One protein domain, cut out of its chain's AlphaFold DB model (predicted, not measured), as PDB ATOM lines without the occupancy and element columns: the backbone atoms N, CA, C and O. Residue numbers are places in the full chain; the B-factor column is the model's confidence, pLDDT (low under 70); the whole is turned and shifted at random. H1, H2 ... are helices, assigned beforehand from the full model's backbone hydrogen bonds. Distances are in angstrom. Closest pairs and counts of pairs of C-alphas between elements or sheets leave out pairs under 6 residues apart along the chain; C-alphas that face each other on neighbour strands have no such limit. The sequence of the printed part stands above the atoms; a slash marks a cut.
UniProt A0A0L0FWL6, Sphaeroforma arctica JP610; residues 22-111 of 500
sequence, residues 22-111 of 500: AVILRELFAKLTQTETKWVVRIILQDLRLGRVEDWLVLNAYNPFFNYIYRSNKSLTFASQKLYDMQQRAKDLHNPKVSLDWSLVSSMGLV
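This is residues 22 to 111 of the 500 residues of a protein of Sphaeroforma arctica JP610 (UniProt A0A0L0FWL6). Two unequal lobes are joined by a stretched-out link: a small one in which H1 and H2 make an open V, and a larger, loose one of H3 to H7. In the larger lobe the long helix H5 makes one side, H4 crosses its first part with H3 beyond, and H6 and H7 fold back from its far end toward H4. The 90 printed residues, with seven named helices in the order H1 to H7 and no named strand, are in class all helix. The whole is only just loose, close to extended, with a radius of gyration of the C-alphas of 17.8 A, and elongated, with spans of 49 by 29 by 21 A.

The longest helix is H5, residues 76 to 92. With residues 76 to 83 alone it touches H4, residues 66 to 72; the closest C-alphas, of Tyr 70 and Ala 79, are 5.3 A apart, at a steep tilt of 54 degrees, opposite ways. With residues 86 to 90 alone H5 touches H6, residues 96 to 100, where the closest C-alphas, of Ala 90 and Val 98, are 5.3 A apart. H7, residues 102 to 108, is close to H4 but not clearly touching it; the closest C-alphas are those of Ile 69 and Met 108, 6.6 A apart. H3, residues 55 to 62, touches H4 at a steep tilt of 46 degrees, opposite ways, with the C-alphas of Leu 59 and Asn 67 closest at 5.2 A. H1, residues 22 to 29, and H2, residues 34 to 44, are close but not clearly touching: their closest C-alphas, of Phe 29 and Thr 37, are 6.3 A apart, at a steep tilt of 45 degrees, opposite ways. H2 and H3 are apart. Every O i to N i+4 pair is within hydrogen-bond range in H1, H2, H3, H4, H5 and H7; in H6 it is 0 of 1, with 2 of 2 O i to N i+3 pairs within range.

H5 is 24.3 A long from C-alpha 76 at (-21.709, -36.953, 13.336) to C-alpha 92 at (-37.365, -33.497, 31.659). H2 is 15.4 A long, H3 11.3 A, H1 10.4 A, H4 10.0 A, H7 9.5 A and H6 7.5 A. H1 begins with C-alpha 22 at (-14.180, -60.102, -1.026), and H7 ends with C-alpha 108 at (-23.457, -26.394, 22.194).

The two C-alphas farthest apart, of Ala 22 and Asn 95, are 51.3 A apart. The printed part has no cut and no long link; H2 to H3, with 10 residues between them, is a short link, and the others are tight. The mean pLDDT of the printed part is 81.4, and residues 94 to 111 are under 70.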
ATOM      1  N   ALA A  22     -13.381 -59.326  -0.086       88.31
ATOM      2  CA  ALA A  22     -14.180 -60.102  -1.026       88.31
ATOM      3  C   ALA A  22     -15.168 -61.063  -0.338       88.31
ATOM      4  O   ALA A  22     -16.320 -61.146  -0.759       88.31
ATOM      5  N   VAL A  23     -14.752 -61.763   0.724       93.44
ATOM      6  CA  VAL A  23     -15.631 -62.670   1.485       93.44
ATOM      7  C   VAL A  23     -16.732 -61.884   2.192       93.44
ATOM      8  O   VAL A  23     -17.899 -62.253   2.079       93.44
ATOM      9  N   ILE A  24     -16.385 -60.762   2.830       93.25
ATOM     10  CA  ILE A  24     -17.351 -59.884   3.510       93.25
ATOM     11  C   ILE A  24     -18.392 -59.357   2.515       93.25
ATOM     12  O   ILE A  24     -19.593 -59.442   2.766       93.25
ATOM     13  N   LEU A  25     -17.946 -58.851   1.361       93.00
ATOM     14  CA  LEU A  25     -18.848 -58.346   0.325       93.00
ATOM     15  C   LEU A  25     -19.729 -59.454  -0.255       93.00
ATOM     16  O   LEU A  25     -20.911 -59.219  -0.490       93.00
ATOM     17  N   ARG A  26     -19.191 -60.663  -0.453       94.00
ATOM     18  CA  ARG A  26     -19.964 -61.811  -0.941       94.00
ATOM     19  C   ARG A  26     -21.078 -62.191   0.033       94.00
ATOM     20  O   ARG A  26     -22.213 -62.367  -0.393       94.00
ATOM     21  N   GLU A  27     -20.767 -62.306   1.320       94.38
ATOM     22  CA  GLU A  27     -21.752 -62.638   2.357       94.38
ATOM     23  C   GLU A  27     -22.804 -61.541   2.535       94.38
ATOM     24  O   GLU A  27     -23.979 -61.843   2.747       94.38
ATOM     25  N   LEU A  28     -22.394 -60.275   2.428       93.94
ATOM     26  CA  LEU A  28     -23.295 -59.132   2.483       93.94
ATOM     27  C   LEU A  28     -24.245 -59.134   1.281       93.94
ATOM     28  O   LEU A  28     -25.456 -59.152   1.466       93.94
ATOM     29  N   PHE A  29     -23.720 -59.176   0.053       95.44
ATOM     30  CA  PHE A  29     -24.543 -59.127  -1.159       95.44
ATOM     31  C   PHE A  29     -25.430 -60.362  -1.346       95.44
ATOM     32  O   PHE A  29     -26.489 -60.241  -1.951       95.44
ATOM     33  N   ALA A  30     -25.069 -61.518  -0.779       95.56
ATOM     34  CA  ALA A  30     -25.933 -62.700  -0.778       95.56
ATOM     35  C   ALA A  30     -27.239 -62.510   0.021       95.56
ATOM     36  O   ALA A  30     -28.207 -63.225  -0.222       95.56
ATOM     37  N   LYS A  31     -27.274 -61.564   0.972       96.56
ATOM     38  CA  LYS A  31     -28.427 -61.310   1.856       96.56
ATOM     39  C   LYS A  31     -29.290 -60.125   1.421       96.56
ATOM     40  O   LYS A  31     -30.361 -59.928   1.985       96.56
ATOM     41  N   LEU A  32     -28.820 -59.315   0.475       96.81
ATOM     42  CA  LEU A  32     -29.460 -58.056   0.100       96.81
ATOM     43  C   LEU A  32     -30.319 -58.214  -1.154       96.81
ATOM     44  O   LEU A  32     -29.954 -58.890  -2.114       96.81
ATOM     45  N   THR A  33     -31.438 -57.499  -1.193       96.44
ATOM     46  CA  THR A  33     -32.233 -57.336  -2.414       96.44
ATOM     47  C   THR A  33     -31.481 -56.506  -3.462       96.44
ATOM     48  O   THR A  33     -30.481 -55.835  -3.180       96.44
ATOM     49  N   GLN A  34     -31.988 -56.484  -4.699       94.44
ATOM     50  CA  GLN A  34     -31.418 -55.675  -5.787       94.44
ATOM     51  C   GLN A  34     -31.356 -54.178  -5.424       94.44
ATOM     52  O   GLN A  34     -30.370 -53.493  -5.712       94.44
ATOM     53  N   THR A  35     -32.396 -53.669  -4.758       95.44
ATOM     54  CA  THR A  35     -32.485 -52.263  -4.345       95.44
ATOM     55  C   THR A  35     -31.518 -51.949  -3.209       95.44
ATOM     56  O   THR A  35     -30.811 -50.945  -3.278       95.44
ATOM     57  N   GLU A  36     -31.437 -52.802  -2.190       95.88
ATOM     58  CA  GLU A  36     -30.504 -52.608  -1.074       95.88
ATOM     59  C   GLU A  36     -29.056 -52.708  -1.542       95.88
ATOM     60  O   GLU A  36     -28.254 -51.838  -1.218       95.88
ATOM     61  N   THR A  37     -28.736 -53.684  -2.396       95.62
ATOM     62  CA  THR A  37     -27.407 -53.824  -3.007       95.62
ATOM     63  C   THR A  37     -27.000 -52.544  -3.734       95.62
ATOM     64  O   THR A  37     -25.899 -52.036  -3.529       95.62
ATOM     65  N   LYS A  38     -27.903 -51.955  -4.531       92.31
ATOM     66  CA  LYS A  38     -27.660 -50.667  -5.201       92.31
ATOM     67  C   LYS A  38     -27.307 -49.557  -4.205       92.31
ATOM     68  O   LYS A  38     -26.400 -48.771  -4.486       92.31
ATOM     69  N   TRP A  39     -28.018 -49.454  -3.084       93.81
ATOM     70  CA  TRP A  39     -27.761 -48.423  -2.073       93.81
ATOM     71  C   TRP A  39     -26.491 -48.692  -1.271       93.81
ATOM     72  O   TRP A  39     -25.700 -47.774  -1.082       93.81
ATOM     73  N   VAL A  40     -26.238 -49.940  -0.884       94.56
ATOM     74  CA  VAL A  40     -25.014 -50.350  -0.186       94.56
ATOM     75  C   VAL A  40     -23.785 -50.073  -1.044       94.56
ATOM     76  O   VAL A  40     -22.840 -49.454  -0.566       94.56
ATOM     77  N   VAL A  41     -23.816 -50.414  -2.337       91.75
ATOM     78  CA  VAL A  41     -22.736 -50.067  -3.273       91.75
ATOM     79  C   VAL A  41     -22.525 -48.553  -3.325       91.75
ATOM     80  O   VAL A  41     -21.392 -48.091  -3.271       91.75
ATOM     81  N   ARG A  42     -23.595 -47.753  -3.372       89.44
ATOM     82  CA  ARG A  42     -23.492 -46.284  -3.352       89.44
ATOM     83  C   ARG A  42     -22.910 -45.731  -2.047       89.44
ATOM     84  O   ARG A  42     -22.172 -44.753  -2.098       89.44
ATOM     85  N   ILE A  43     -23.225 -46.344  -0.906       91.88
ATOM     86  CA  ILE A  43     -22.666 -45.982   0.405       91.88
ATOM     87  C   ILE A  43     -21.168 -46.299   0.445       91.88
ATOM     88  O   ILE A  43     -20.380 -45.430   0.807       91.88
ATOM     89  N   ILE A  44     -20.769 -47.499   0.007       89.69
ATOM     90  CA  ILE A  44     -19.358 -47.917  -0.075       89.69
ATOM     91  C   ILE A  44     -18.568 -46.972  -0.989       89.69
ATOM     92  O   ILE A  44     -17.481 -46.528  -0.637       89.69
ATOM     93  N   LEU A  45     -19.141 -46.620  -2.142       87.56
ATOM     94  CA  LEU A  45     -18.560 -45.671  -3.093       87.56
ATOM     95  C   LEU A  45     -18.646 -44.205  -2.627       87.56
ATOM     96  O   LEU A  45     -18.130 -43.322  -3.311       87.56
ATOM     97  N   GLN A  46     -19.299 -43.923  -1.495       87.88
ATOM     98  CA  GLN A  46     -19.522 -42.576  -0.958       87.88
ATOM     99  C   GLN A  46     -20.215 -41.613  -1.949       87.88
ATOM    100  O   GLN A  46     -20.021 -40.395  -1.907       87.88
ATOM    101  N   ASP A  47     -21.063 -42.155  -2.831       81.94
ATOM    102  CA  ASP A  47     -21.816 -41.423  -3.854       81.94
ATOM    103  C   ASP A  47     -23.265 -41.936  -3.945       81.94
ATOM    104  O   ASP A  47     -23.593 -42.870  -4.682       81.94
ATOM    105  N   LEU A  48     -24.165 -41.289  -3.196       85.00
ATOM    106  CA  LEU A  48     -25.584 -41.657  -3.132       85.00
ATOM    107  C   LEU A  48     -26.389 -41.271  -4.379       85.00
ATOM    108  O   LEU A  48     -27.479 -41.814  -4.589       85.00
ATOM    109  N   ARG A  49     -25.876 -40.361  -5.219       79.00
ATOM    110  CA  ARG A  49     -26.559 -39.841  -6.420       79.00
ATOM    111  C   ARG A  49     -27.992 -39.371  -6.172       79.00
ATOM    112  O   ARG A  49     -28.899 -39.703  -6.935       79.00
ATOM    113  N   LEU A  50     -28.185 -38.587  -5.114       79.06
ATOM    114  CA  LEU A  50     -29.469 -37.957  -4.777       79.06
ATOM    115  C   LEU A  50     -29.725 -36.657  -5.566       79.06
ATOM    116  O   LEU A  50     -30.691 -35.952  -5.304       79.06
ATOM    117  N   GLY A  51     -28.868 -36.327  -6.535       74.06
ATOM    118  CA  GLY A  51     -28.898 -35.049  -7.244       74.06
ATOM    119  C   GLY A  51     -28.159 -33.948  -6.480       74.06
ATOM    120  O   GLY A  51     -27.238 -34.223  -5.711       74.06
ATOM    121  N   ARG A  52     -28.544 -32.686  -6.715       70.31
ATOM    122  CA  ARG A  52     -27.968 -31.503  -6.051       70.31
ATOM    123  C   ARG A  52     -28.577 -31.303  -4.663       70.31
ATOM    124  O   ARG A  52     -29.300 -30.342  -4.429       70.31
ATOM    125  N   VAL A  53     -28.295 -32.232  -3.759       79.75
ATOM    126  CA  VAL A  53     -28.640 -32.096  -2.342       79.75
ATOM    127  C   VAL A  53     -27.377 -31.689  -1.599       79.75
ATOM    128  O   VAL A  53     -26.401 -32.440  -1.573       79.75
ATOM    129  N   GLU A  54     -27.374 -30.478  -1.045       82.00
ATOM    130  CA  GLU A  54     -26.280 -30.032  -0.186       82.00
ATOM    131  C   GLU A  54     -26.361 -30.734   1.179       82.00
ATOM    132  O   GLU A  54     -27.444 -31.022   1.688       82.00
ATOM    133  N   ASP A  55     -25.204 -31.007   1.777       83.75
ATOM    134  CA  ASP A  55     -25.083 -31.685   3.069       83.75
ATOM    135  C   ASP A  55     -25.863 -30.975   4.185       83.75
ATOM    136  O   ASP A  55     -26.604 -31.622   4.922       83.75
ATOM    137  N   TRP A  56     -25.775 -29.645   4.259       84.25
ATOM    138  CA  TRP A  56     -26.482 -28.848   5.264       84.25
ATOM    139  C   TRP A  56     -27.997 -29.033   5.206       84.25
ATOM    140  O   TRP A  56     -28.646 -28.937   6.243       84.25
ATOM    141  N   LEU A  57     -28.564 -29.308   4.025       87.38
ATOM    142  CA  LEU A  57     -30.001 -29.509   3.871       87.38
ATOM    143  C   LEU A  57     -30.427 -30.822   4.530       87.38
ATOM    144  O   LEU A  57     -31.428 -30.854   5.239       87.38
ATOM    145  N   VAL A  58     -29.638 -31.884   4.346       89.25
ATOM    146  CA  VAL A  58     -29.872 -33.186   4.993       89.25
ATOM    147  C   VAL A  58     -29.731 -33.057   6.509       89.25
ATOM    148  O   VAL A  58     -30.576 -33.546   7.256       89.25
ATOM    149  N   LEU A  59     -28.692 -32.354   6.964       89.44
ATOM    150  CA  LEU A  59     -28.436 -32.116   8.385       89.44
ATOM    151  C   LEU A  59     -29.568 -31.293   9.028       89.44
ATOM    152  O   LEU A  59     -30.078 -31.667  10.081       89.44
ATOM    153  N   ASN A  60     -30.018 -30.223   8.370       87.75
ATOM    154  CA  ASN A  60     -31.097 -29.369   8.869       87.75
ATOM    155  C   ASN A  60     -32.471 -30.038   8.832       87.75
ATOM    156  O   ASN A  60     -33.313 -29.722   9.671       87.75
ATOM    157  N   ALA A  61     -32.699 -30.955   7.889       88.31
ATOM    158  CA  ALA A  61     -33.921 -31.750   7.847       88.31
ATOM    159  C   ALA A  61     -34.046 -32.672   9.071       88.31
ATOM    160  O   ALA A  61     -35.160 -32.917   9.528       88.31
ATOM    161  N   TYR A  62     -32.924 -33.153   9.620       86.00
ATOM    162  CA  TYR A  62     -32.922 -33.909  10.874       86.00
ATOM    163  C   TYR A  62     -33.192 -33.001  12.081       86.00
ATOM    164  O   TYR A  62     -34.076 -33.279  12.891       86.00
ATOM    165  N   ASN A  63     -32.455 -31.894  12.197       85.06
ATOM    166  CA  ASN A  63     -32.743 -30.839  13.163       85.06
ATOM    167  C   ASN A  63     -32.143 -29.498  12.695       85.06
ATOM    168  O   ASN A  63     -30.986 -29.492  12.268       85.06
ATOM    169  N   PRO A  64     -32.849 -28.355  12.836       83.69
ATOM    170  CA  PRO A  64     -32.376 -27.049  12.354       83.69
ATOM    171  C   PRO A  64     -30.992 -26.618  12.863       83.69
ATOM    172  O   PRO A  64     -30.309 -25.835  12.206       83.69
ATOM    173  N   PHE A  65     -30.565 -27.125  14.022       79.38
ATOM    174  CA  PHE A  65     -29.283 -26.799  14.646       79.38
ATOM    175  C   PHE A  65     -28.196 -27.846  14.394       79.38
ATOM    176  O   PHE A  65     -27.024 -27.598  14.686       79.38
ATOM    177  N   PHE A  66     -28.546 -29.004  13.828       86.62
ATOM    178  CA  PHE A  66     -27.613 -30.114  13.646       86.62
ATOM    179  C   PHE A  66     -26.426 -29.724  12.771       86.62
ATOM    180  O   PHE A  66     -25.280 -30.011  13.105       86.62
ATOM    181  N   ASN A  67     -26.690 -28.996  11.684       85.81
ATOM    182  CA  ASN A  67     -25.644 -28.494  10.805       85.81
ATOM    183  C   ASN A  67     -24.682 -27.544  11.530       85.81
ATOM    184  O   ASN A  67     -23.481 -27.603  11.292       85.81
ATOM    185  N   TYR A  68     -25.187 -26.687  12.419       79.94
ATOM    186  CA  TYR A  68     -24.348 -25.768  13.187       79.94
ATOM    187  C   TYR A  68     -23.420 -26.535  14.139       79.94
ATOM    188  O   TYR A  68     -22.207 -26.346  14.094       79.94
ATOM    189  N   ILE A  69     -23.969 -27.477  14.914       79.75
ATOM    190  CA  ILE A  69     -23.197 -28.306  15.855       79.75
ATOM    191  C   ILE A  69     -22.156 -29.154  15.107       79.75
ATOM    192  O   ILE A  69     -20.993 -29.189  15.506       79.75
ATOM    193  N   TYR A  70     -22.554 -29.787  13.998       87.19
ATOM    194  CA  TYR A  70     -21.668 -30.604  13.166       87.19
ATOM    195  C   TYR A  70     -20.561 -29.787  12.488       87.19
ATOM    196  O   TYR A  70     -19.426 -30.240  12.379       87.19
ATOM    197  N   ARG A  71     -20.844 -28.568  12.018       82.25
ATOM    198  CA  ARG A  71     -19.810 -27.723  11.401       82.25
ATOM    199  C   ARG A  71     -18.815 -27.207  12.435       82.25
ATOM    200  O   ARG A  71     -17.630 -27.126  12.127       82.25
ATOM    201  N   SER A  72     -19.267 -26.904  13.649       76.25
ATOM    202  CA  SER A  72     -18.379 -26.540  14.757       76.25
ATOM    203  C   SER A  72     -17.567 -27.717  15.291       76.25
ATOM    204  O   SER A  72     -16.459 -27.511  15.766       76.25
ATOM    205  N   ASN A  73     -18.095 -28.938  15.200       79.06
ATOM    206  CA  ASN A  73     -17.447 -30.167  15.648       79.06
ATOM    207  C   ASN A  73     -17.749 -31.267  14.626       79.06
ATOM    208  O   ASN A  73     -18.822 -31.869  14.662       79.06
ATOM    209  N   LYS A  74     -16.816 -31.519  13.704       84.56
ATOM    210  CA  LYS A  74     -16.959 -32.340  12.489       84.56
ATOM    211  C   LYS A  74     -17.013 -33.845  12.780       84.56
ATOM    212  O   LYS A  74     -16.263 -34.640  12.221       84.56
ATOM    213  N   SER A  75     -17.921 -34.228  13.667       87.75
ATOM    214  CA  SER A  75     -18.231 -35.586  14.084       87.75
ATOM    215  C   SER A  75     -19.745 -35.734  14.151       87.75
ATOM    216  O   SER A  75     -20.422 -35.056  14.928       87.75
ATOM    217  N   LEU A  76     -20.281 -36.635  13.325       90.50
ATOM    218  CA  LEU A  76     -21.709 -36.953  13.336       90.50
ATOM    219  C   LEU A  76     -22.126 -37.566  14.676       90.50
ATOM    220  O   LEU A  76     -23.188 -37.222  15.183       90.50
ATOM    221  N   THR A  77     -21.287 -38.417  15.270       89.81
ATOM    222  CA  THR A  77     -21.534 -39.025  16.586       89.81
ATOM    223  C   THR A  77     -21.674 -37.966  17.671       89.81
ATOM    224  O   THR A  77     -22.669 -37.951  18.389       89.81
ATOM    225  N   PHE A  78     -20.728 -37.023  17.740       87.19
ATOM    226  CA  PHE A  78     -20.768 -35.941  18.723       87.19
ATOM    227  C   PHE A  78     -22.010 -35.061  18.547       87.19
ATOM    228  O   PHE A  78     -22.724 -34.791  19.511       87.19
ATOM    229  N   ALA A  79     -22.304 -34.652  17.308       87.31
ATOM    230  CA  ALA A  79     -23.476 -33.836  17.011       87.31
ATOM    231  C   ALA A  79     -24.790 -34.558  17.361       87.31
ATOM    232  O   ALA A  79     -25.706 -33.939  17.901       87.31
ATOM    233  N   SER A  80     -24.861 -35.869  17.106       89.81
ATOM    234  CA  SER A  80     -26.033 -36.704  17.402       89.81
ATOM    235  C   SER A  80     -26.235 -36.879  18.901       89.81
ATOM    236  O   SER A  80     -27.346 -36.668  19.384       89.81
ATOM    237  N   GLN A  81     -25.166 -37.170  19.648       89.00
ATOM    238  CA  GLN A  81     -25.225 -37.299  21.103       89.00
ATOM    239  C   GLN A  81     -25.644 -35.983  21.762       89.00
ATOM    240  O   GLN A  81     -26.585 -35.954  22.549       89.00
ATOM    241  N   LYS A  82     -25.017 -34.862  21.384       83.31
ATOM    242  CA  LYS A  82     -25.365 -33.545  21.936       83.31
ATOM    243  C   LYS A  82     -26.815 -33.166  21.666       83.31
ATOM    244  O   LYS A  82     -27.473 -32.610  22.546       83.31
ATOM    245  N   LEU A  83     -27.316 -33.459  20.466       84.25
ATOM    246  CA  LEU A  83     -28.712 -33.207  20.141       84.25
ATOM    247  C   LEU A  83     -29.648 -34.099  20.967       84.25
ATOM    248  O   LEU A  83     -30.646 -33.604  21.488       84.25
ATOM    249  N   TYR A  84     -29.317 -35.381  21.116       85.75
ATOM    250  CA  TYR A  84     -30.081 -36.316  21.936       85.75
ATOM    251  C   TYR A  84     -30.168 -35.844  23.395       85.75
ATOM    252  O   TYR A  84     -31.269 -35.713  23.928       85.75
ATOM    253  N   ASP A  85     -29.043 -35.473  24.009       84.06
ATOM    254  CA  ASP A  85     -28.995 -34.966  25.387       84.06
ATOM    255  C   ASP A  85     -29.843 -33.695  25.568       84.06
ATOM    256  O   ASP A  85     -30.447 -33.463  26.616       84.06
ATOM    257  N   MET A  86     -29.887 -32.830  24.550       76.06
ATOM    258  CA  MET A  86     -30.734 -31.635  24.552       76.06
ATOM    259  C   MET A  86     -32.219 -31.997  24.473       76.06
ATOM    260  O   MET A  86     -33.028 -31.426  25.204       76.06
ATOM    261  N   GLN A  87     -32.581 -32.947  23.610       80.25
ATOM    262  CA  GLN A  87     -33.960 -33.418  23.490       80.25
ATOM    263  C   GLN A  87     -34.447 -34.076  24.781       80.25
ATOM    264  O   GLN A  87     -35.596 -33.863  25.158       80.25
ATOM    265  N   GLN A  88     -33.589 -34.832  25.473       81.25
ATOM    266  CA  GLN A  88     -33.947 -35.433  26.758       81.25
ATOM    267  C   GLN A  88     -34.141 -34.369  27.841       81.25
ATOM    268  O   GLN A  88     -35.212 -34.314  28.435       81.25
ATOM    269  N   ARG A  89     -33.210 -33.415  27.981       75.62
ATOM    270  CA  ARG A  89     -33.378 -32.295  28.924       75.62
ATOM    271  C   ARG A  89     -34.647 -31.480  28.662       75.62
ATOM    272  O   ARG A  89     -35.324 -31.081  29.601       75.62
ATOM    273  N   ALA A  90     -35.001 -31.241  27.398       74.75
ATOM    274  CA  ALA A  90     -36.231 -30.525  27.058       74.75
ATOM    275  C   ALA A  90     -37.500 -31.271  27.514       74.75
ATOM    276  O   ALA A  90     -38.470 -30.623  27.916       74.75
ATOM    277  N   LYS A  91     -37.490 -32.613  27.477       77.88
ATOM    278  CA  LYS A  91     -38.577 -33.445  28.015       77.88
ATOM    279  C   LYS A  91     -38.615 -33.390  29.536       77.88
ATOM    280  O   LYS A  91     -39.688 -33.166  30.085       77.88
ATOM    281  N   ASP A  92     -37.464 -33.520  30.194       77.19
ATOM    282  CA  ASP A  92     -37.365 -33.497  31.659       77.19
ATOM    283  C   ASP A  92     -37.887 -32.168  32.230       77.19
ATOM    284  O   ASP A  92     -38.673 -32.141  33.177       77.19
ATOM    285  N   LEU A  93     -37.533 -31.051  31.586       74.44
ATOM    286  CA  LEU A  93     -37.994 -29.712  31.960       74.44
ATOM    287  C   LEU A  93     -39.444 -29.410  31.532       74.44
ATOM    288  O   LEU A  93     -39.916 -28.299  31.774       74.44
ATOM    289  N   HIS A  94     -40.145 -30.345  30.872       69.88
ATOM    290  CA  HIS A  94     -41.487 -30.150  30.296       69.88
ATOM    291  C   HIS A  94     -41.610 -28.871  29.447       69.88
ATOM    292  O   HIS A  94     -42.687 -28.288  29.310       69.88
ATOM    293  N   ASN A  95     -40.499 -28.413  28.868       67.19
ATOM    294  CA  ASN A  95     -40.426 -27.140  28.173       67.19
ATOM    295  C   ASN A  95     -39.915 -27.361  26.744       67.19
ATOM    296  O   ASN A  95     -38.702 -27.377  26.510       67.19
ATOM    297  N   PRO A  96     -40.820 -27.473  25.753       62.06
ATOM    298  CA  PRO A  96     -40.430 -27.712  24.366       62.06
ATOM    299  C   PRO A  96     -39.589 -26.567  23.780       62.06
ATOM    300  O   PRO A  96     -38.845 -26.786  22.824       62.06
ATOM    301  N   LYS A  97     -39.631 -25.363  24.374       60.72
ATOM    302  CA  LYS A  97     -38.821 -24.216  23.935       60.72
ATOM    303  C   LYS A  97     -37.335 -24.363  24.267       60.72
ATOM    304  O   LYS A  97     -36.534 -23.712  23.610       60.72
ATOM    305  N   VAL A  98     -36.946 -25.243  25.199       60.34
ATOM    306  CA  VAL A  98     -35.525 -25.540  25.493       60.34
ATOM    307  C   VAL A  98     -34.818 -26.107  24.261       60.34
ATOM    308  O   VAL A  98     -33.651 -25.818  24.027       60.34
ATOM    309  N   SER A  99     -35.545 -26.845  23.414       59.28
ATOM    310  CA  SER A  99     -35.019 -27.353  22.140       59.28
ATOM    311  C   SER A  99     -34.799 -26.271  21.069       59.28
ATOM    312  O   SER A  99     -34.171 -26.553  20.053       59.28
ATOM    313  N   LEU A 100     -35.309 -25.052  21.294       58.19
ATOM    314  CA  LEU A 100     -35.270 -23.897  20.389       58.19
ATOM    315  C   LEU A 100     -34.497 -22.702  20.978       58.19
ATOM    316  O   LEU A 100     -34.403 -21.664  20.322       58.19
ATOM    317  N   ASP A 101     -33.957 -22.816  22.197       65.94
ATOM    318  CA  ASP A 101     -33.190 -21.740  22.823       65.94
ATOM    319  C   ASP A 101     -31.821 -21.597  22.146       65.94
ATOM    320  O   ASP A 101     -30.895 -22.389  22.345       65.94
ATOM    321  N   TRP A 102     -31.693 -20.541  21.344       61.06
ATOM    322  CA  TRP A 102     -30.476 -20.207  20.613       61.06
ATOM    323  C   TRP A 102     -29.262 -19.996  21.526       61.06
ATOM    324  O   TRP A 102     -28.135 -20.215  21.086       61.06
ATOM    325  N   SER A 103     -29.452 -19.603  22.787       61.97
ATOM    326  CA  SER A 103     -28.350 -19.398  23.740       61.97
ATOM    327  C   SER A 103     -27.731 -20.733  24.149       61.97
ATOM    328  O   SER A 103     -26.508 -20.898  24.106       61.97
ATOM    329  N   LEU A 104     -28.578 -21.726  24.444       61.28
ATOM    330  CA  LEU A 104     -28.158 -23.099  24.712       61.28
ATOM    331  C   LEU A 104     -27.492 -23.708  23.471       61.28
ATOM    332  O   LEU A 104     -26.378 -24.220  23.562       61.28
ATOM    333  N   VAL A 105     -28.106 -23.563  22.295       58.75
ATOM    334  CA  VAL A 105     -27.545 -24.058  21.025       58.75
ATOM    335  C   VAL A 105     -26.207 -23.390  20.688       58.75
ATOM    336  O   VAL A 105     -25.278 -24.065  20.249       58.75
ATOM    337  N   SER A 106     -26.070 -22.084  20.932       59.16
ATOM    338  CA  SER A 106     -24.818 -21.347  20.722       59.16
ATOM    339  C   SER A 106     -23.704 -21.861  21.630       59.16
ATOM    340  O   SER A 106     -22.568 -21.971  21.180       59.16
ATOM    341  N   SER A 107     -24.021 -22.228  22.878       57.56
ATOM    342  CA  SER A 107     -23.055 -22.880  23.772       57.56
ATOM    343  C   SER A 107     -22.724 -24.321  23.346       57.56
ATOM    344  O   SER A 107     -21.599 -24.776  23.532       57.56
ATOM    345  N   MET A 108     -23.661 -25.031  22.709       54.59
ATOM    346  CA  MET A 108     -23.457 -26.394  22.194       54.59
ATOM    347  C   MET A 108     -22.661 -26.452  20.883       54.59
ATOM    348  O   MET A 108     -21.987 -27.445  20.620       54.59
ATOM    349  N   GLY A 109     -22.743 -25.411  20.053       53.25
ATOM    350  CA  GLY A 109     -21.936 -25.252  18.842       53.25
ATOM    351  C   GLY A 109     -20.626 -24.503  19.076       53.25
ATOM    352  O   GLY A 109     -20.022 -24.032  18.109       53.25
ATOM    353  N   LEU A 110     -20.180 -24.384  20.330       62.53
ATOM    354  CA  LEU A 110     -18.807 -23.997  20.619       62.53
ATOM    355  C   LEU A 110     -17.856 -25.067  20.077       62.53
ATOM    356  O   LEU A 110     -18.147 -26.268  20.076       62.53
ATOM    357  N   VAL A 111     -16.722 -24.605  19.566       64.31
ATOM    358  CA  VAL A 111     -15.653 -25.481  19.096       64.31
ATOM    359  C   VAL A 111     -15.094 -26.226  20.304       64.31
ATOM    360  O   VAL A 111     -14.718 -25.610  21.300       64.31
TER     361      VAL A 111